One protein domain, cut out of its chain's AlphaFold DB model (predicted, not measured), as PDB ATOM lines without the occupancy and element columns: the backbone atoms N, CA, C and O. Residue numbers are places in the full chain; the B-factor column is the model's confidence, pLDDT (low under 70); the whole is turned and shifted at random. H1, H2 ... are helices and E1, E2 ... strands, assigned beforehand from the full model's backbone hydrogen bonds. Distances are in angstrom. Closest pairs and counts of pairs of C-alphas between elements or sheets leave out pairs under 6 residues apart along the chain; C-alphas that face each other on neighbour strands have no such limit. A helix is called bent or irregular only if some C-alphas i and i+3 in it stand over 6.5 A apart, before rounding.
ATOM      1  N   TYR A  14      46.057  -5.596  -2.620       97.75
ATOM      2  CA  TYR A  14      46.330  -4.454  -3.482       97.75
ATOM      3  C   TYR A  14      45.290  -3.366  -3.233       97.75
ATOM      4  O   TYR A  14      44.092  -3.650  -3.203       97.75
ATOM      5  N   GLU A  15      45.739  -2.125  -3.078       97.12
ATOM      6  CA  GLU A  15      44.862  -0.957  -3.069       97.12
ATOM      7  C   GLU A  15      44.619  -0.496  -4.509       97.12
ATOM      8  O   GLU A  15      45.533  -0.457  -5.337       97.12
ATOM      9  N   VAL A  16      43.368  -0.160  -4.808       96.06
ATOM     10  CA  VAL A  16      42.891   0.196  -6.142       96.06
ATOM     11  C   VAL A  16      42.647   1.694  -6.211       96.06
ATOM     12  O   VAL A  16      41.879   2.246  -5.417       96.06
ATOM     13  N   PHE A  17      43.229   2.336  -7.220       95.38
ATOM     14  CA  PHE A  17      43.009   3.745  -7.519       95.38
ATOM     15  C   PHE A  17      42.347   3.896  -8.882       95.38
ATOM     16  O   PHE A  17      42.724   3.245  -9.855       95.38
ATOM     17  N   LYS A  18      41.352   4.771  -8.961       93.00
ATOM     18  CA  LYS A  18      40.515   4.948 -10.144       93.00
ATOM     19  C   LYS A  18      40.412   6.414 -10.518       93.00
ATOM     20  O   LYS A  18      40.260   7.272  -9.652       93.00
ATOM     21  N   GLN A  19      40.438   6.693 -11.814       92.56
ATOM     22  CA  GLN A  19      40.118   8.003 -12.368       92.56
ATOM     23  C   GLN A  19      38.769   7.925 -13.084       92.56
ATOM     24  O   GLN A  19      38.629   7.203 -14.070       92.56
ATOM     25  N   ASP A  20      37.774   8.672 -12.608       89.94
ATOM     26  CA  ASP A  20      36.409   8.597 -13.151       89.94
ATOM     27  C   ASP A  20      36.250   9.277 -14.520       89.94
ATOM     28  O   ASP A  20      35.443   8.855 -15.351       89.94
ATOM     29  N   LYS A  21      36.983  10.375 -14.740       89.31
ATOM     30  CA  LYS A  21      36.933  11.195 -15.961       89.31
ATOM     31  C   LYS A  21      38.327  11.692 -16.341       89.31
ATOM     32  O   LYS A  21      39.130  11.932 -15.435       89.31
ATOM     33  N   PRO A  22      38.598  11.949 -17.633       89.00
ATOM     34  CA  PRO A  22      39.880  12.499 -18.060       89.00
ATOM     35  C   PRO A  22      40.184  13.812 -17.329       89.00
ATOM     36  O   PRO A  22      39.307  14.661 -17.162       89.00
ATOM     37  N   GLY A  23      41.418  13.955 -16.843       88.31
ATOM     38  CA  GLY A  23      41.874  15.141 -16.109       88.31
ATOM     39  C   GLY A  23      41.393  15.244 -14.656       88.31
ATOM     40  O   GLY A  23      41.766  16.188 -13.961       88.31
ATOM     41  N   LYS A  24      40.587  14.296 -14.154       91.00
ATOM     42  CA  LYS A  24      40.319  14.188 -12.709       91.00
ATOM     43  C   LYS A  24      41.490  13.527 -11.989       91.00
ATOM     44  O   LYS A  24      42.328  12.886 -12.606       91.00
ATOM     45  N   ARG A  25      41.568  13.708 -10.677       92.69
ATOM     46  CA  ARG A  25      42.581  13.044  -9.850       92.69
ATOM     47  C   ARG A  25      42.211  11.571  -9.687       92.69
ATOM     48  O   ARG A  25      41.024  11.247  -9.674       92.69
ATOM     49  N   HIS A  26      43.211  10.705  -9.557       94.12
ATOM     50  CA  HIS A  26      42.984   9.330  -9.125       94.12
ATOM     51  C   HIS A  26      42.526   9.322  -7.668       94.12
ATOM     52  O   HIS A  26      43.059  10.051  -6.829       94.12
ATOM     53  N   GLU A  27      41.532   8.494  -7.379       92.88
ATOM     54  CA  GLU A  27      40.967   8.313  -6.046       92.88
ATOM     55  C   GLU A  27      41.124   6.849  -5.637       92.88
ATOM     56  O   GLU A  27      40.869   5.954  -6.442       92.88
ATOM     57  N   ALA A  28      41.531   6.592  -4.395       93.31
ATOM     58  CA  ALA A  28      41.496   5.254  -3.819       93.31
ATOM     59  C   ALA A  28      40.033   4.825  -3.643       93.31
ATOM     60  O   ALA A  28      39.256   5.523  -2.986       93.31
ATOM     61  N   VAL A  29      39.651   3.701  -4.251       91.50
ATOM     62  CA  VAL A  29      38.252   3.233  -4.299       91.50
ATOM     63  C   VAL A  29      38.004   1.957  -3.498       91.50
ATOM     64  O   VAL A  29      36.852   1.660  -3.179       91.50
ATOM     65  N   GLY A  30      39.057   1.219  -3.151       92.12
ATOM     66  CA  GLY A  30      38.972  -0.001  -2.357       92.12
ATOM     67  C   GLY A  30      40.200  -0.882  -2.539       92.12
ATOM     68  O   GLY A  30      41.216  -0.430  -3.059       92.12
ATOM     69  N   SER A  31      40.081  -2.146  -2.145       95.25
ATOM     70  CA  SER A  31      41.155  -3.132  -2.238       95.25
ATOM     71  C   SER A  31      40.690  -4.443  -2.866       95.25
ATOM     72  O   SER A  31      39.499  -4.764  -2.884       95.25
ATOM     73  N   VAL A  32      41.648  -5.201  -3.396       96.00
ATOM     74  CA  VAL A  32      41.469  -6.560  -3.926       96.00
ATOM     75  C   VAL A  32      42.578  -7.464  -3.399       96.00
ATOM     76  O   VAL A  32      43.655  -6.986  -3.052       96.00
ATOM     77  N   HIS A  33      42.328  -8.770  -3.353       96.31
ATOM     78  CA  HIS A  33      43.364  -9.766  -3.079       96.31
ATOM     79  C   HIS A  33      43.647 -10.528  -4.370       96.31
ATOM     80  O   HIS A  33      42.714 -10.991  -5.030       96.31
ATOM     81  N   ALA A  34      44.916 -10.623  -4.748       95.88
ATOM     82  CA  ALA A  34      45.345 -11.222  -6.007       95.88
ATOM     83  C   ALA A  34      46.761 -11.792  -5.861       95.88
ATOM     84  O   ALA A  34      47.513 -11.297  -5.027       95.88
ATOM     85  N   PRO A  35      47.141 -12.818  -6.637       95.38
ATOM     86  CA  PRO A  35      48.485 -13.389  -6.573       95.38
ATOM     87  C   PRO A  35      49.560 -12.444  -7.133       95.38
ATOM     88  O   PRO A  35      50.706 -12.498  -6.695       95.38
ATOM     89  N   ASP A  36      49.187 -11.576  -8.077       96.19
ATOM     90  CA  ASP A  36      50.056 -10.597  -8.724       96.19
ATOM     91  C   ASP A  36      49.263  -9.342  -9.144       96.19
ATOM     92  O   ASP A  36      48.036  -9.265  -9.002       96.19
ATOM     93  N   ALA A  37      49.979  -8.341  -9.659       96.19
ATOM     94  CA  ALA A  37      49.403  -7.053 -10.017       96.19
ATOM     95  C   ALA A  37      48.559  -7.069 -11.307       96.19
ATOM     96  O   ALA A  37      47.646  -6.252 -11.443       96.19
ATOM     97  N   GLU A  38      48.821  -7.982 -12.244       94.62
ATOM     98  CA  GLU A  38      48.038  -8.095 -13.482       94.62
ATOM     99  C   GLU A  38      46.650  -8.660 -13.173       94.62
ATOM    100  O   GLU A  38      45.625  -8.084 -13.556       94.62
ATOM    101  N   ILE A  39      46.601  -9.733 -12.382       96.31
ATOM    102  CA  ILE A  39      45.351 -10.293 -11.876       96.31
ATOM    103  C   ILE A  39      44.641  -9.277 -10.978       96.31
ATOM    104  O   ILE A  39      43.421  -9.133 -11.077       96.31
ATOM    105  N   ALA A  40      45.373  -8.512 -10.158       96.88
ATOM    106  CA  ALA A  40      44.782  -7.431  -9.369       96.88
ATOM    107  C   ALA A  40      44.077  -6.390 -10.254       96.88
ATOM    108  O   ALA A  40      42.953  -5.999  -9.936       96.88
ATOM    109  N   LEU A  41      44.676  -5.976 -11.380       94.75
ATOM    110  CA  LEU A  41      44.051  -5.049 -12.334       94.75
ATOM    111  C   LEU A  41      42.775  -5.625 -12.953       94.75
ATOM    112  O   LEU A  41      41.773  -4.913 -13.055       94.75
ATOM    113  N   LEU A  42      42.776  -6.904 -13.335       93.00
ATOM    114  CA  LEU A  42      41.591  -7.566 -13.893       93.00
ATOM    115  C   LEU A  42      40.453  -7.665 -12.868       93.00
ATOM    116  O   LEU A  42      39.298  -7.375 -13.190       93.00
ATOM    117  N   MET A  43      40.771  -8.006 -11.618       94.31
ATOM    118  CA  MET A  43      39.789  -8.037 -10.529       94.31
ATOM    119  C   MET A  43      39.261  -6.634 -10.226       94.31
ATOM    120  O   MET A  43      38.053  -6.424 -10.093       94.31
ATOM    121  N   ALA A  44      40.154  -5.646 -10.176       93.88
ATOM    122  CA  ALA A  44      39.794  -4.258  -9.952       93.88
ATOM    123  C   ALA A  44      38.896  -3.710 -11.077       93.88
ATOM    124  O   ALA A  44      37.932  -2.993 -10.794       93.88
ATOM    125  N   ARG A  45      39.146  -4.097 -12.336       91.12
ATOM    126  CA  ARG A  45      38.282  -3.780 -13.482       91.12
ATOM    127  C   ARG A  45      36.860  -4.277 -13.242       91.12
ATOM    128  O   ARG A  45      35.903  -3.516 -13.374       91.12
ATOM    129  N   ASP A  46      36.710  -5.541 -12.863       87.62
ATOM    130  CA  ASP A  46      35.392  -6.165 -12.740       87.62
ATOM    131  C   ASP A  46      34.561  -5.588 -11.584       87.62
ATOM    132  O   ASP A  46      33.329  -5.505 -11.694       87.62
ATOM    133  N   VAL A  47      35.228  -5.148 -10.512       89.00
ATOM    134  CA  VAL A  47      34.595  -4.611  -9.299       89.00
ATOM    135  C   VAL A  47      34.328  -3.103  -9.394       89.00
ATOM    136  O   VAL A  47      33.218  -2.665  -9.090       89.00
ATOM    137  N   PHE A  48      35.301  -2.293  -9.829       89.12
ATOM    138  CA  PHE A  48      35.276  -0.835  -9.606       89.12
ATOM    139  C   PHE A  48      34.927   0.024 -10.832       89.12
ATOM    140  O   PHE A  48      34.672   1.223 -10.688       89.12
ATOM    141  N   VAL A  49      34.879  -0.551 -12.038       86.44
ATOM    142  CA  VAL A  49      34.715   0.223 -13.289       86.44
ATOM    143  C   VAL A  49      33.250   0.444 -13.692       86.44
ATOM    144  O   VAL A  49      32.951   1.311 -14.509       86.44
ATOM    145  N   ARG A  50      32.298  -0.311 -13.127       77.38
ATOM    146  CA  ARG A  50      30.924  -0.342 -13.660       77.38
ATOM    147  C   ARG A  50      30.121   0.946 -13.454       77.38
ATOM    148  O   ARG A  50      29.469   1.380 -14.397       77.38
ATOM    149  N   ARG A  51      30.077   1.510 -12.238       72.88
ATOM    150  CA  ARG A  51      29.291   2.718 -11.889       72.88
ATOM    151  C   ARG A  51      29.866   3.367 -10.615       72.88
ATOM    152  O   ARG A  51      29.609   2.831  -9.540       72.88
ATOM    153  N   PRO A  52      30.592   4.499 -10.678       70.56
ATOM    154  CA  PRO A  52      30.785   5.383 -11.832       70.56
ATOM    155  C   PRO A  52      31.777   4.835 -12.868       70.56
ATOM    156  O   PRO A  52      32.555   3.934 -12.554       70.56
ATOM    157  N   SER A  53      31.720   5.384 -14.090       78.00
ATOM    158  CA  SER A  53      32.651   5.086 -15.190       78.00
ATOM    159  C   SER A  53      34.103   5.301 -14.764       78.00
ATOM    160  O   SER A  53      34.364   6.081 -13.848       78.00
ATOM    161  N   ALA A  54      35.040   4.647 -15.440       86.56
ATOM    162  CA  ALA A  54      36.470   4.829 -15.228       86.56
ATOM    163  C   ALA A  54      37.172   5.061 -16.566       86.56
ATOM    164  O   ALA A  54      36.730   4.543 -17.587       86.56
ATOM    165  N   VAL A  55      38.261   5.824 -16.538       90.62
ATOM    166  CA  VAL A  55      39.152   6.037 -17.692       90.62
ATOM    167  C   VAL A  55      40.590   5.600 -17.426       90.62
ATOM    168  O   VAL A  55      41.378   5.476 -18.354       90.62
ATOM    169  N   SER A  56      40.944   5.384 -16.159       93.31
ATOM    170  CA  SER A  56      42.248   4.872 -15.746       93.31
ATOM    171  C   SER A  56      42.096   4.100 -14.442       93.31
ATOM    172  O   SER A  56      41.311   4.492 -13.567       93.31
ATOM    173  N   LEU A  57      42.841   3.003 -14.330       94.44
ATOM    174  CA  LEU A  57      42.860   2.135 -13.165       94.44
ATOM    175  C   LEU A  57      44.302   1.810 -12.787       94.44
ATOM    176  O   LEU A  57      45.086   1.402 -13.642       94.44
ATOM    177  N   TRP A  58      44.626   1.974 -11.513       96.56
ATOM    178  CA  TRP A  58      45.911   1.619 -10.929       96.56
ATOM    179  C   TRP A  58      45.708   0.635  -9.783       96.56
ATOM    180  O   TRP A  58      44.713   0.710  -9.059       96.56
ATOM    181  N   VAL A  59      46.689  -0.235  -9.580       97.56
ATOM    182  CA  VAL A  59      46.810  -1.069  -8.386       97.56
ATOM    183  C   VAL A  59      48.203  -0.920  -7.797       97.56
ATOM    184  O   VAL A  59      49.192  -0.802  -8.524       97.56
ATOM    185  N   VAL A  60      48.271  -0.908  -6.469       97.81
ATOM    186  CA  VAL A  60      49.522  -0.813  -5.711       97.81
ATOM    187  C   VAL A  60      49.477  -1.849  -4.588       97.81
ATOM    188  O   VAL A  60      48.450  -1.942  -3.910       97.81
ATOM    189  N   PRO A  61      50.549  -2.626  -4.359       97.56
ATOM    190  CA  PRO A  61      50.628  -3.516  -3.206       97.56
ATOM    191  C   PRO A  61      50.399  -2.749  -1.899       97.56
ATOM    192  O   PRO A  61      51.032  -1.721  -1.655       97.56
ATOM    193  N   ALA A  62      49.519  -3.243  -1.029       96.12
ATOM    194  CA  ALA A  62      49.175  -2.544   0.211       96.12
ATOM    195  C   ALA A  62      50.385  -2.366   1.147       96.12
ATOM    196  O   ALA A  62      50.483  -1.369   1.853       96.12
ATOM    197  N   ASN A  63      51.334  -3.305   1.121       95.12
ATOM    198  CA  ASN A  63      52.581  -3.236   1.888       95.12
ATOM    199  C   ASN A  63      53.584  -2.195   1.356       95.12
ATOM    200  O   ASN A  63      54.518  -1.844   2.070       95.12
ATOM    201  N   ALA A  64      53.407  -1.701   0.128       95.81
ATOM    202  CA  ALA A  64      54.237  -0.647  -0.450       95.81
ATOM    203  C   ALA A  64      53.731   0.765  -0.102       95.81
ATOM    204  O   ALA A  64      54.415   1.752  -0.384       95.81
ATOM    205  N   ILE A  65      52.539   0.871   0.494       96.31
ATOM    206  CA  ILE A  65      51.910   2.140   0.852       96.31
ATOM    207  C   ILE A  65      52.282   2.496   2.286       96.31
ATOM    208  O   ILE A  65      51.867   1.845   3.242       96.31
ATOM    209  N   PHE A  66      53.025   3.586   2.438       95.38
ATOM    210  CA  PHE A  66      53.193   4.233   3.726       95.38
ATOM    211  C   PHE A  66      51.921   5.016   4.050       95.38
ATOM    212  O   PHE A  66      51.609   6.005   3.385       95.38
ATOM    213  N   ALA A  67      51.179   4.560   5.055       94.25
ATOM    214  CA  ALA A  67      49.980   5.223   5.543       94.25
ATOM    215  C   ALA A  67      50.231   5.796   6.940       94.25
ATOM    216  O   ALA A  67      50.713   5.093   7.823       94.25
ATOM    217  N   ILE A  68      49.865   7.059   7.139       93.50
ATOM    218  CA  ILE A  68      49.916   7.720   8.443       93.50
ATOM    219  C   ILE A  68      48.653   8.558   8.634       93.50
ATOM    220  O   ILE A  68      48.196   9.225   7.699       93.50
ATOM    221  N   THR A  69      48.050   8.491   9.819       93.06
ATOM    222  CA  THR A  69      46.929   9.364  10.184       93.06
ATOM    223  C   THR A  69      47.411  10.554  10.997       93.06
ATOM    224  O   THR A  69      48.522  10.561  11.528       93.06
ATOM    225  N   ARG A  70      46.558  11.570  11.110       89.94
ATOM    226  CA  ARG A  70      46.822  12.723  11.970       89.94
ATOM    227  C   ARG A  70      47.019  12.299  13.423       89.94
ATOM    228  O   ARG A  70      47.964  12.749  14.052       89.94
ATOM    229  N   GLU A  71      46.196  11.378  13.910       90.25
ATOM    230  CA  GLU A  71      46.304  10.861  15.273       90.25
ATOM    231  C   GLU A  71      47.661  10.177  15.499       90.25
ATOM    232  O   GLU A  71      48.309  10.425  16.510       90.25
ATOM    233  N   ASN A  72      48.159   9.399  14.526       90.25
ATOM    234  CA  ASN A  72      49.488   8.784  14.634       90.25
ATOM    235  C   ASN A  72      50.624   9.816  14.701       90.25
ATOM    236  O   ASN A  72      51.636   9.565  15.357       90.25
ATOM    237  N   MET A  73      50.482  10.956  14.019       88.62
ATOM    238  CA  MET A  73      51.464  12.045  14.083       88.62
ATOM    239  C   MET A  73      51.448  12.750  15.443       88.62
ATOM    240  O   MET A  73      52.504  13.159  15.920       88.62
ATOM    241  N   ASP A  74      50.271  12.879  16.059       88.94
ATOM    242  CA  ASP A  74      50.116  13.482  17.385       88.94
ATOM    243  C   ASP A  74      50.665  12.555  18.489       88.94
ATOM    244  O   ASP A  74      51.309  13.017  19.430       88.94
ATOM    245  N   GLU A  75      50.457  11.239  18.358       91.06
ATOM    246  CA  GLU A  75      50.960  10.218  19.291       91.06
ATOM    247  C   GLU A  75      52.481  10.041  19.221       91.06
ATOM    248  O   GLU A  75      53.139   9.863  20.250       91.06
ATOM    249  N   ASN A  76      53.051  10.083  18.015       89.44
ATOM    250  CA  ASN A  76      54.486   9.975  17.800       89.44
ATOM    251  C   ASN A  76      55.008  11.219  17.076       89.44
ATOM    252  O   ASN A  76      55.097  11.216  15.844       89.44
ATOM    253  N   PRO A  77      55.443  12.251  17.825       84.31
ATOM    254  CA  PRO A  77      56.045  13.433  17.235       84.31
ATOM    255  C   PRO A  77      57.193  13.068  16.298       84.31
ATOM    256  O   PRO A  77      57.241  13.592  15.205       84.31
ATOM    257  N   ASN A  78      58.040  12.092  16.630       87.81
ATOM    258  CA  ASN A  78      59.207  11.723  15.822       87.81
ATOM    259  C   ASN A  78      58.890  10.762  14.659       87.81
ATOM    260  O   ASN A  78      59.774  10.031  14.210       87.81
ATOM    261  N   TRP A  79      57.659  10.756  14.135       84.44
ATOM    262  CA  TRP A  79      57.244   9.887  13.024       84.44
ATOM    263  C   TRP A  79      58.132  10.015  11.775       84.44
ATOM    264  O   TRP A  79      58.210   9.066  10.994       84.44
ATOM    265  N   TRP A  80      58.785  11.167  11.576       81.81
ATOM    266  CA  TRP A  80      59.662  11.459  10.433       81.81
ATOM    267  C   TRP A  80      61.043  10.804  10.530       81.81
ATOM    268  O   TRP A  80      61.775  10.788   9.541       81.81
ATOM    269  N   GLY A  88      69.993   5.678  -0.986       75.56
ATOM    270  CA  GLY A  88      69.332   5.492  -2.279       75.56
ATOM    271  C   GLY A  88      69.419   6.726  -3.174       75.56
ATOM    272  O   GLY A  88      69.972   7.750  -2.782       75.56
ATOM    273  N   GLN A  89      68.880   6.614  -4.389       86.56
ATOM    274  CA  GLN A  89      68.666   7.747  -5.293       86.56
ATOM    275  C   GLN A  89      67.277   8.347  -5.067       86.56
ATOM    276  O   GLN A  89      66.347   7.636  -4.675       86.56
ATOM    277  N   GLU A  90      67.129   9.647  -5.330       93.56
ATOM    278  CA  GLU A  90      65.812  10.277  -5.302       93.56
ATOM    279  C   GLU A  90      64.935   9.720  -6.425       93.56
ATOM    280  O   GLU A  90      65.345   9.639  -7.584       93.56
ATOM    281  N   ARG A  91      63.707   9.353  -6.072       94.94
ATOM    282  CA  ARG A  91      62.701   8.825  -6.996       94.94
ATOM    283  C   ARG A  91      61.350   9.484  -6.738       94.94
ATOM    284  O   ARG A  91      61.138  10.021  -5.647       94.94
ATOM    285  N   PRO A  92      60.441   9.490  -7.721       97.31
ATOM    286  CA  PRO A  92      59.140  10.114  -7.557       97.31
ATOM    287  C   PRO A  92      58.238   9.287  -6.630       97.31
ATOM    288  O   PRO A  92      57.937   8.124  -6.893       97.31
ATOM    289  N   PHE A  93      57.748   9.927  -5.576       96.88
ATOM    290  CA  PHE A  93      56.711   9.418  -4.687       96.88
ATOM    291  C   PHE A  93      55.403  10.151  -4.945       96.88
ATOM    292  O   PHE A  93      55.385  11.378  -5.041       96.88
ATOM    293  N   LEU A  94      54.306   9.405  -5.035       96.94
ATOM    294  CA  LEU A  94      52.971   9.981  -5.126       96.94
ATOM    295  C   LEU A  94      52.393  10.131  -3.727       96.94
ATOM    296  O   LEU A  94      52.517   9.234  -2.891       96.94
ATOM    297  N   ILE A  95      51.723  11.256  -3.506       95.81
ATOM    298  CA  ILE A  95      51.100  11.601  -2.236       95.81
ATOM    299  C   ILE A  95      49.598  11.674  -2.434       95.81
ATOM    300  O   ILE A  95      49.087  12.392  -3.298       95.81
ATOM    301  N   PHE A  96      48.897  10.940  -1.588       95.00
ATOM    302  CA  PHE A  96      47.455  10.852  -1.544       95.00
ATOM    303  C   PHE A  96      46.976  11.336  -0.179       95.00
ATOM    304  O   PHE A  96      47.549  10.989   0.851       95.00
ATOM    305  N   THR A  97      45.922  12.151  -0.160       93.50
ATOM    306  CA  THR A  97      45.392  12.720   1.084       93.50
ATOM    307  C   THR A  97      43.893  12.526   1.218       93.50
ATOM    308  O   THR A  97      43.148  12.539   0.235       93.50
ATOM    309  N   LYS A  98      43.440  12.364   2.462       90.38
ATOM    310  CA  LYS A  98      42.023  12.394   2.825       90.38
ATOM    311  C   LYS A  98      41.722  13.685   3.578       90.38
ATOM    312  O   LYS A  98      42.142  13.838   4.722       90.38
ATOM    313  N   THR A  99      40.964  14.590   2.962       86.12
ATOM    314  CA  THR A  99      40.593  15.895   3.551       86.12
ATOM    315  C   THR A  99      39.166  15.944   4.100       86.12
ATOM    316  O   THR A  99      38.800  16.861   4.830       86.12
ATOM    317  N   SER A 100      38.329  14.953   3.776       81.06
ATOM    318  CA  SER A 100      36.916  14.934   4.162       81.06
ATOM    319  C   SER A 100      36.498  13.584   4.734       81.06
ATOM    320  O   SER A 100      36.801  12.532   4.175       81.06
ATOM    321  N   GLN A 101      35.737  13.633   5.828       70.81
ATOM    322  CA  GLN A 101      35.062  12.480   6.440       70.81
ATOM    323  C   GLN A 101      33.572  12.407   6.047       70.81
ATOM    324  O   GLN A 101      32.852  11.521   6.491       70.81
ATOM    325  N   ARG A 102      33.075  13.351   5.231       66.19
ATOM    326  CA  ARG A 102      31.631  13.521   4.968       66.19
ATOM    327  C   ARG A 102      31.017  12.489   4.021       66.19
ATOM    328  O   ARG A 102      29.797  12.449   3.898       66.19
ATOM    329  N   ARG A 103      31.817  11.697   3.306       59.31
ATOM    330  CA  ARG A 103      31.309  10.660   2.394       59.31
ATOM    331  C   ARG A 103      31.473   9.294   3.048       59.31
ATOM    332  O   ARG A 103      32.497   9.028   3.661       59.31
ATOM    333  N   THR A 104      30.479   8.424   2.877       53.06
ATOM    334  CA  THR A 104      30.473   7.048   3.408       53.06
ATOM    335  C   THR A 104      31.615   6.188   2.846       53.06
ATOM    336  O   THR A 104      31.945   5.160   3.423       53.06
ATOM    337  N   MET A 105      32.244   6.612   1.743       54.94
ATOM    338  CA  MET A 105      33.461   6.000   1.203       54.94
ATOM    339  C   MET A 105      34.688   6.868   1.504       54.94
ATOM    340  O   MET A 105      34.689   8.077   1.251       54.94
ATOM    341  N   THR A 106      35.739   6.227   2.021       56.75
ATOM    342  CA  THR A 106      37.055   6.830   2.259       56.75
ATOM    343  C   THR A 106      37.783   7.007   0.931       56.75
ATOM    344  O   THR A 106      38.543   6.141   0.517       56.75
ATOM    345  N   TYR A 107      37.551   8.133   0.261       72.56
ATOM    346  CA  TYR A 107      38.360   8.515  -0.892       72.56
ATOM    347  C   TYR A 107      39.643   9.180  -0.400       72.56
ATOM    348  O   TYR A 107      39.606  10.269   0.177       72.56
ATOM    349  N   VAL A 108      40.775   8.517  -0.623       88.81
ATOM    350  CA  VAL A 108      42.090   9.158  -0.559       88.81
ATOM    351  C   VAL A 108      42.405   9.641  -1.972       88.81
ATOM    352  O   VAL A 108      42.358   8.856  -2.917       88.81
ATOM    353  N   GLN A 109      42.645  10.936  -2.147       92.00
ATOM    354  CA  GLN A 109      42.785  11.550  -3.469       92.00
ATOM    355  C   GLN A 109      44.238  11.889  -3.756       92.00
ATOM    356  O   GLN A 109      44.948  12.351  -2.863       92.00
ATOM    357  N   TYR A 110      44.653  11.712  -5.009       94.19
ATOM    358  CA  TYR A 110      45.965  12.151  -5.469       94.19
ATOM    359  C   TYR A 110      46.129  13.664  -5.260       94.19
ATOM    360  O   TYR A 110      45.268  14.457  -5.667       94.19
ATOM    361  N   THR A 111      47.236  14.064  -4.640       92.31
ATOM    362  CA  THR A 111      47.536  15.466  -4.344       92.31
ATOM    363  C   THR A 111      48.740  15.960  -5.120       92.31
ATOM    364  O   THR A 111      48.615  16.967  -5.815       92.31
ATOM    365  N   ASP A 112      49.874  15.266  -5.013       93.12
ATOM    366  CA  ASP A 112      51.136  15.721  -5.593       93.12
ATOM    367  C   ASP A 112      52.114  14.560  -5.841       93.12
ATOM    368  O   ASP A 112      51.920  13.449  -5.338       93.12
ATOM    369  N   THR A 113      53.173  14.831  -6.604       96.00
ATOM    370  CA  THR A 113      54.320  13.938  -6.807       96.00
ATOM    371  C   THR A 113      55.608  14.648  -6.404       96.00
ATOM    372  O   THR A 113      55.907  15.725  -6.911       96.00
ATOM    373  N   ILE A 114      56.405  14.024  -5.535       95.56
ATOM    374  CA  ILE A 114      57.625  14.616  -4.971       95.56
ATOM    375  C   ILE A 114      58.806  13.668  -5.129       95.56
ATOM    376  O   ILE A 114      58.689  12.471  -4.882       95.56
ATOM    377  N   TYR A 115      59.961  14.211  -5.513       95.62
ATOM    378  CA  TYR A 115      61.217  13.465  -5.555       95.62
ATOM    379  C   TYR A 115      61.838  13.390  -4.158       95.62
ATOM    380  O   TYR A 115      62.087  14.406  -3.500       95.62
ATOM    381  N   ALA A 116      62.051  12.168  -3.682       94.12
ATOM    382  CA  ALA A 116      62.558  11.916  -2.342       94.12
ATOM    383  C   ALA A 116      63.309  10.591  -2.256       94.12
ATOM    384  O   ALA A 116      63.273   9.778  -3.182       94.12
ATOM    385  N   LEU A 117      63.980  10.374  -1.126       92.69
ATOM    386  CA  LEU A 117      64.686   9.124  -0.836       92.69
ATOM    387  C   LEU A 117      63.759   8.070  -0.215       92.69
ATOM    388  O   LEU A 117      63.883   6.878  -0.503       92.69
ATOM    389  N   SER A 118      62.801   8.507   0.607       92.56
ATOM    390  CA  SER A 118      61.861   7.641   1.320       92.56
ATOM    391  C   SER A 118      60.433   8.208   1.316       92.56
ATOM    392  O   SER A 118      60.247   9.403   1.060       92.56
ATOM    393  N   PRO A 119      59.409   7.387   1.631       93.56
ATOM    394  CA  PRO A 119      58.034   7.866   1.765       93.56
ATOM    395  C   PRO A 119      57.875   8.963   2.830       93.56
ATOM    396  O   PRO A 119      57.120   9.913   2.625       93.56
ATOM    397  N   LYS A 120      58.600   8.865   3.954       93.00
ATOM    398  CA  LYS A 120      58.553   9.872   5.023       93.00
ATOM    399  C   LYS A 120      59.220  11.181   4.603       93.00
ATOM    400  O   LYS A 120      58.662  12.247   4.857       93.00
ATOM    401  N   ASP A 121      60.365  11.111   3.915       92.88
ATOM    402  CA  ASP A 121      61.032  12.293   3.345       92.88
ATOM    403  C   ASP A 121      60.138  12.984   2.305       92.88
ATOM    404  O   ASP A 121      59.974  14.205   2.338       92.88
ATOM    405  N   ALA A 122      59.475  12.210   1.436       93.69
ATOM    406  CA  ALA A 122      58.507  12.744   0.478       93.69
ATOM    407  C   ALA A 122      57.383  13.511   1.181       93.69
ATOM    408  O   ALA A 122      57.065  14.636   0.792       93.69
ATOM    409  N   LEU A 123      56.816  12.936   2.247       92.50
ATOM    410  CA  LEU A 123      55.761  13.574   3.030       92.50
ATOM    411  C   LEU A 123      56.243  14.868   3.699       92.50
ATOM    412  O   LEU A 123      55.561  15.891   3.635       92.50
ATOM    413  N   LEU A 124      57.439  14.849   4.290       91.38
ATOM    414  CA  LEU A 124      58.040  16.018   4.928       91.38
ATOM    415  C   LEU A 124      58.296  17.145   3.918       91.38
ATOM    416  O   LEU A 124      57.988  18.307   4.191       91.38
ATOM    417  N   LYS A 125      58.838  16.811   2.742       93.19
ATOM    418  CA  LYS A 125      59.034  17.757   1.635       93.19
ATOM    419  C   LYS A 125      57.699  18.347   1.164       93.19
ATOM    420  O   LYS A 125      57.636  19.555   0.959       93.19
ATOM    421  N   ALA A 126      56.628  17.550   1.097       92.06
ATOM    422  CA  ALA A 126      55.279  18.003   0.723       92.06
ATOM    423  C   ALA A 126      54.673  19.012   1.696       92.06
ATOM    424  O   ALA A 126      54.000  19.962   1.298       92.06
ATOM    425  N   MET A 127      54.890  18.780   2.989       90.19
ATOM    426  CA  MET A 127      54.424  19.680   4.040       90.19
ATOM    427  C   MET A 127      55.209  20.993   4.010       90.19
ATOM    428  O   MET A 127      54.625  22.063   4.158       90.19
ATOM    429  N   LYS A 128      56.523  20.928   3.754       90.38
ATOM    430  CA  LYS A 128      57.390  22.111   3.638       90.38
ATOM    431  C   LYS A 128      57.115  22.940   2.384       90.38
ATOM    432  O   LYS A 128      57.194  24.161   2.453       90.38
ATOM    433  N   SER A 129      56.802  22.303   1.254       89.00
ATOM    434  CA  SER A 129      56.480  23.004   0.005       89.00
ATOM    435  C   SER A 129      55.124  23.710   0.046       89.00
ATOM    436  O   SER A 129      54.846  24.538  -0.819       89.00
ATOM    437  N   GLY A 130      54.268  23.384   1.022       83.62
ATOM    438  CA  GLY A 130      52.892  23.876   1.089       83.62
ATOM    439  C   GLY A 130      51.954  23.209   0.077       83.62
ATOM    440  O   GLY A 130      50.802  23.620  -0.037       83.62
ATOM    441  N   SER A 131      52.408  22.165  -0.633       80.38
ATOM    442  CA  SER A 131      51.572  21.387  -1.565       80.38
ATOM    443  C   SER A 131      50.394  20.709  -0.859       80.38
ATOM    444  O   SER A 131      49.363  20.425  -1.472       80.38
ATOM    445  N   VAL A 132      50.549  20.428   0.439       80.62
ATOM    446  CA  VAL A 132      49.543  19.786   1.282       80.62
ATOM    447  C   VAL A 132      49.256  20.676   2.487       80.62
ATOM    448  O   VAL A 132      50.115  20.847   3.349       80.62
ATOM    449  N   ASP A 133      48.030  21.198   2.584       81.88
ATOM    450  CA  ASP A 133      47.565  21.872   3.798       81.88
ATOM    451  C   ASP A 133      47.316  20.834   4.898       81.88
ATOM    452  O   ASP A 133      46.243  20.230   4.997       81.88
ATOM    453  N   ALA A 134      48.337  20.616   5.730       79.38
ATOM    454  CA  ALA A 134      48.289  19.647   6.815       79.38
ATOM    455  C   ALA A 134      47.129  19.908   7.788       79.38
ATOM    456  O   ALA A 134      46.644  18.965   8.410       79.38
ATOM    457  N   SER A 135      46.631  21.150   7.893       80.19
ATOM    458  CA  SER A 135      45.541  21.494   8.806       80.19
ATOM    459  C   SER A 135      44.232  20.763   8.464       80.19
ATOM    460  O   SER A 135      43.496  20.377   9.372       80.19
ATOM    461  N   GLN A 136      43.990  20.463   7.186       83.50
ATOM    462  CA  GLN A 136      42.738  19.878   6.693       83.50
ATOM    463  C   GLN A 136      42.822  18.375   6.395       83.50
ATOM    464  O   GLN A 136      41.814  17.764   6.036       83.50
ATOM    465  N   VAL A 137      44.000  17.763   6.532       88.31
ATOM    466  CA  VAL A 137      44.221  16.356   6.170       88.31
ATOM    467  C   VAL A 137      44.103  15.441   7.389       88.31
ATOM    468  O   VAL A 137      44.571  15.749   8.479       88.31
ATOM    469  N   TRP A 138      43.452  14.299   7.194       88.31
ATOM    470  CA  TRP A 138      43.248  13.271   8.217       88.31
ATOM    471  C   TRP A 138      44.172  12.074   8.025       88.31
ATOM    472  O   TRP A 138      44.596  11.453   8.993       88.31
ATOM    473  N   VAL A 139      44.438  11.720   6.767       92.19
ATOM    474  CA  VAL A 139      45.221  10.542   6.390       92.19
ATOM    475  C   VAL A 139      46.096  10.895   5.199       92.19
ATOM    476  O   VAL A 139      45.602  11.483   4.231       92.19
ATOM    477  N   TRP A 140      47.359  10.484   5.261       93.94
ATOM    478  CA  TRP A 140      48.319  10.549   4.168       93.94
ATOM    479  C   TRP A 140      48.717   9.145   3.750       93.94
ATOM    480  O   TRP A 140      49.098   8.329   4.587       93.94
ATOM    481  N   TRP A 141      48.643   8.886   2.451       96.00
ATOM    482  CA  TRP A 141      49.184   7.694   1.814       96.00
ATOM    483  C   TRP A 141      50.303   8.115   0.870       96.00
ATOM    484  O   TRP A 141      50.125   9.030   0.065       96.00
ATOM    485  N   VAL A 142      51.451   7.455   0.970       96.31
ATOM    486  CA  VAL A 142      52.633   7.757   0.163       96.31
ATOM    487  C   VAL A 142      53.241   6.462  -0.350       96.31
ATOM    488  O   VAL A 142      53.465   5.527   0.413       96.31
ATOM    489  N   PHE A 143      53.524   6.399  -1.646       96.88
ATOM    490  CA  PHE A 143      54.185   5.249  -2.263       96.88
ATOM    491  C   PHE A 143      55.007   5.678  -3.475       96.88
ATOM    492  O   PHE A 143      54.763   6.725  -4.079       96.88
ATOM    493  N   ALA A 144      56.016   4.877  -3.808       96.62
ATOM    494  CA  ALA A 144      56.891   5.151  -4.940       96.62
ATOM    495  C   ALA A 144      56.148   4.905  -6.262       96.62
ATOM    496  O   ALA A 144      55.363   3.960  -6.371       96.62
ATOM    497  N   LYS A 145      56.405   5.733  -7.278       97.06
ATOM    498  CA  LYS A 145      55.736   5.637  -8.584       97.06
ATOM    499  C   LYS A 145      55.944   4.280  -9.252       97.06
ATOM    500  O   LYS A 145      55.058   3.811  -9.955       97.06
ATOM    501  N   GLU A 146      57.085   3.636  -9.019       96.06
ATOM    502  CA  GLU A 146      57.421   2.344  -9.628       96.06
ATOM    503  C   GLU A 146      56.568   1.189  -9.087       96.06
ATOM    504  O   GLU A 146      56.519   0.131  -9.699       96.06
ATOM    505  N   GLN A 147      55.883   1.381  -7.954       96.12
ATOM    506  CA  GLN A 147      54.976   0.383  -7.370       96.12
ATOM    507  C   GLN A 147      53.594   0.376  -8.041       96.12
ATOM    508  O   GLN A 147      52.746  -0.452  -7.709       96.12
ATOM    509  N   ILE A 148      53.343   1.323  -8.947       96.88
ATOM    510  CA  ILE A 148      52.064   1.471  -9.632       96.88
ATOM    511  C   ILE A 148      52.024   0.531 -10.825       96.88
ATOM    512  O   ILE A 148      52.752   0.713 -11.800       96.88
ATOM    513  N   HIS A 149      51.076  -0.397 -10.794       96.56
ATOM    514  CA  HIS A 149      50.659  -1.126 -11.981       96.56
ATOM    515  C   HIS A 149      49.396  -0.472 -12.531       96.56
ATOM    516  O   HIS A 149      48.383  -0.380 -11.841       96.56
ATOM    517  N   GLN A 150      49.465   0.024 -13.766       95.00
ATOM    518  CA  GLN A 150      48.391   0.791 -14.394       95.00
ATOM    519  C   GLN A 150      47.824   0.087 -15.622       95.00
ATOM    520  O   GLN A 150      48.548  -0.601 -16.335       95.00
ATOM    521  N   SER A 151      46.538   0.311 -15.895       92.81
ATOM    522  CA  SER A 151      45.911  -0.069 -17.162       92.81
ATOM    523  C   SER A 151      46.596   0.631 -18.340       92.81
ATOM    524  O   SER A 151      46.753   1.857 -18.304       92.81
ATOM    525  N   ASP A 152      46.942  -0.115 -19.388       89.25
ATOM    526  CA  ASP A 152      47.483   0.446 -20.628       89.25
ATOM    527  C   ASP A 152      46.385   1.224 -21.387       89.25
ATOM    528  O   ASP A 152      45.274   0.708 -21.557       89.25
ATOM    529  N   PRO A 153      46.651   2.457 -21.859       83.62
ATOM    530  CA  PRO A 153      45.758   3.162 -22.777       83.62
ATOM    531  C   PRO A 153      45.342   2.351 -24.015       83.62
ATOM    532  O   PRO A 153      44.227   2.540 -24.501       83.62
ATOM    533  N   ALA A 154      46.191   1.448 -24.515       84.38
ATOM    534  CA  ALA A 154      45.867   0.558 -25.632       84.38
ATOM    535  C   ALA A 154      44.742  -0.436 -25.290       84.38
ATOM    536  O   ALA A 154      43.917  -0.754 -26.146       84.38
ATOM    537  N   ASP A 155      44.650  -0.852 -24.024       83.12
ATOM    538  CA  ASP A 155      43.639  -1.788 -23.527       83.12
ATOM    539  C   ASP A 155      42.403  -1.086 -22.947       83.12
ATOM    540  O   ASP A 155      41.476  -1.739 -22.457       83.12
ATOM    541  N   ALA A 156      42.346   0.248 -23.019       81.25
ATOM    542  CA  ALA A 156      41.276   1.043 -22.425       81.25
ATOM    543  C   ALA A 156      39.879   0.614 -22.910       81.25
ATOM    544  O   ALA A 156      38.964   0.490 -22.096       81.25
ATOM    545  N   ALA A 157      39.720   0.315 -24.205       80.31
ATOM    546  CA  ALA A 157      38.453  -0.167 -24.760       80.31
ATOM    547  C   ALA A 157      37.996  -1.464 -24.068       80.31
ATOM    548  O   ALA A 157      36.888  -1.554 -23.541       80.31
ATOM    549  N   SER A 158      38.895  -2.446 -23.960       82.19
ATOM    550  CA  SER A 158      38.632  -3.722 -23.287       82.19
ATOM    551  C   SER A 158      38.324  -3.557 -21.795       82.19
ATOM    552  O   SER A 158      37.495  -4.289 -21.248       82.19
ATOM    553  N   PHE A 159      38.977  -2.605 -21.123       79.44
ATOM    554  CA  PHE A 159      38.788  -2.367 -19.694       79.44
ATOM    555  C   PHE A 159      37.494  -1.614 -19.372       79.44
ATOM    556  O   PHE A 159      36.822  -1.952 -18.393       79.44
ATOM    557  N   PHE A 160      37.141  -0.604 -20.170       83.75
ATOM    558  CA  PHE A 160      36.142   0.395 -19.789       83.75
ATOM    559  C   PHE A 160      34.858   0.348 -20.637       83.75
ATOM    560  O   PHE A 160      33.782   0.629 -20.103       83.75
ATOM    561  N   ASP A 161      34.900  -0.092 -21.900       80.88
ATOM    562  CA  ASP A 161      33.703  -0.143 -22.762       80.88
ATOM    563  C   ASP A 161      32.625  -1.130 -22.282       80.88
ATOM    564  O   ASP A 161      31.436  -0.782 -22.325       80.88
ATOM    565  N   PRO A 162      32.961  -2.330 -21.752       77.38
ATOM    566  CA  PRO A 162      31.948  -3.257 -21.248       77.38
ATOM    567  C   PRO A 162      31.078  -2.673 -20.125       77.38
ATOM    568  O   PRO A 162      29.929  -3.092 -19.949       77.38
TER     569      PRO A 162
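What this domain is: This is residues 14 to 80 and 88 to 162 of the 188 residues of a protein of Candidatus Thermofonsia bacterium (UniProt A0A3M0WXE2). Two small twisted sheets meet partly face to face in the middle, their strands crossed, and each bears a helix on the side away from the other sheet: H1 covers the three-stranded sheet E2 E1 E3, and H4 covers the four-stranded sheet E4 E7 E5 E6. H5 lies beyond H1 at one end of the longest axis, and at the other end residues 73 to 78, from H2 into H3, stick out. The printed part has 142 residues with five named helices and seven named strands, in the order E1 E2 H1 E3 E4 H2 H3 E5 E6 H4 E7 H5; both sheets are antiparallel, and the class is mixed, helices and strands. The whole is compact, with a radius of gyration of the C-alphas of 15.5 A and spans of 48 by 38 by 28 A.

Where its parts are: E1, residues 14 to 19, begins with C-alpha 14 at (46.330, -4.454, -3.482). E2, residues 27 to 33, is 18.5 A long. H1, residues 37 to 48, is 15.4 A long and is followed by E3, residues 56 to 61, 17.3 A. E4 is residues 66 to 69, H2 residues 70 to 75 and H3 residues 77 to 80. After the cut E5, residues 91 to 98, begins with C-alpha 91 at (62.701, 8.825, -6.996) and measures 23.2 A. E6, residues 109 to 116, measures 19.8 A and bends by 51 degrees at residue 112. H4 is residues 119 to 129, 15.3 A, and E7 residues 139 to 144, 17.1 A. H5, residues 153 to 162, 15.3 A, ends with C-alpha 162 at (31.948, -3.257, -21.248). H3 and H5 are irregular: C-alphas 77 and 80 are 8.0 A apart, and C-alphas 154 and 157 are 7.5 A apart.

How they stand to each other: In the first sheet E1 is the inner strand. E1 and E2 form a hairpin, with N 16 and O 30 at 2.8 A; E1 and E3 are antiparallel, with N 17 and O 58 at 2.9 A. H1 is on this sheet, and its closest C-alphas to E3 are those of Leu 41 and Val 59, 6.2 A. E2, H1 and E3 make a split strand-helix-strand unit, two strands running the same way with E1 between them, and its crossover is right-handed. E6, H4 and E7 make another, with E5 between the strands, also right-handed. In the second sheet N 68 and O 140 of E4 and E7 are 3.0 A apart, N 96 and O 141 of E5 and E7 2.8 A, and N 93 and O 114 of the hairpin E5 and E6 2.8 A. H4 is on one face of it, two layers, as H1 and its sheet are; the C-alphas of Ala 116 and Ala 122, the closest of E6 and H4, are 5.0 A apart. The sheets form a sandwich, two sheets face to face, 10.9 A centre to centre where they face each other, their strands at 74 degrees. H2 only grazes the second sheet, and H3 and H4 only just touch, with 3 pairs of C-alphas within 8 A, the closest Trp 80 and Lys 120 at 5.7 A. H5 only grazes the first sheet and is close to but not clearly touching H1, Arg 45 and Phe 159 having the closest C-alphas at 6.4 A. Every O i to N i+4 pair is within hydrogen-bond range in H1, H2 and H4; in H5 3 of 6 are, and H3 is too short for such a pair.

The domain as a whole: The C-alphas farthest apart are those of Asn 78 and Pro 162, 48.4 A. Residues 81 to 87 are not printed, and C-alphas 80 and 88 are 17.1 A apart across this cut. Of the links that are printed whole, none is long. The mean pLDDT of the printed part is 89.3, and residues 102 to 106 are under 70.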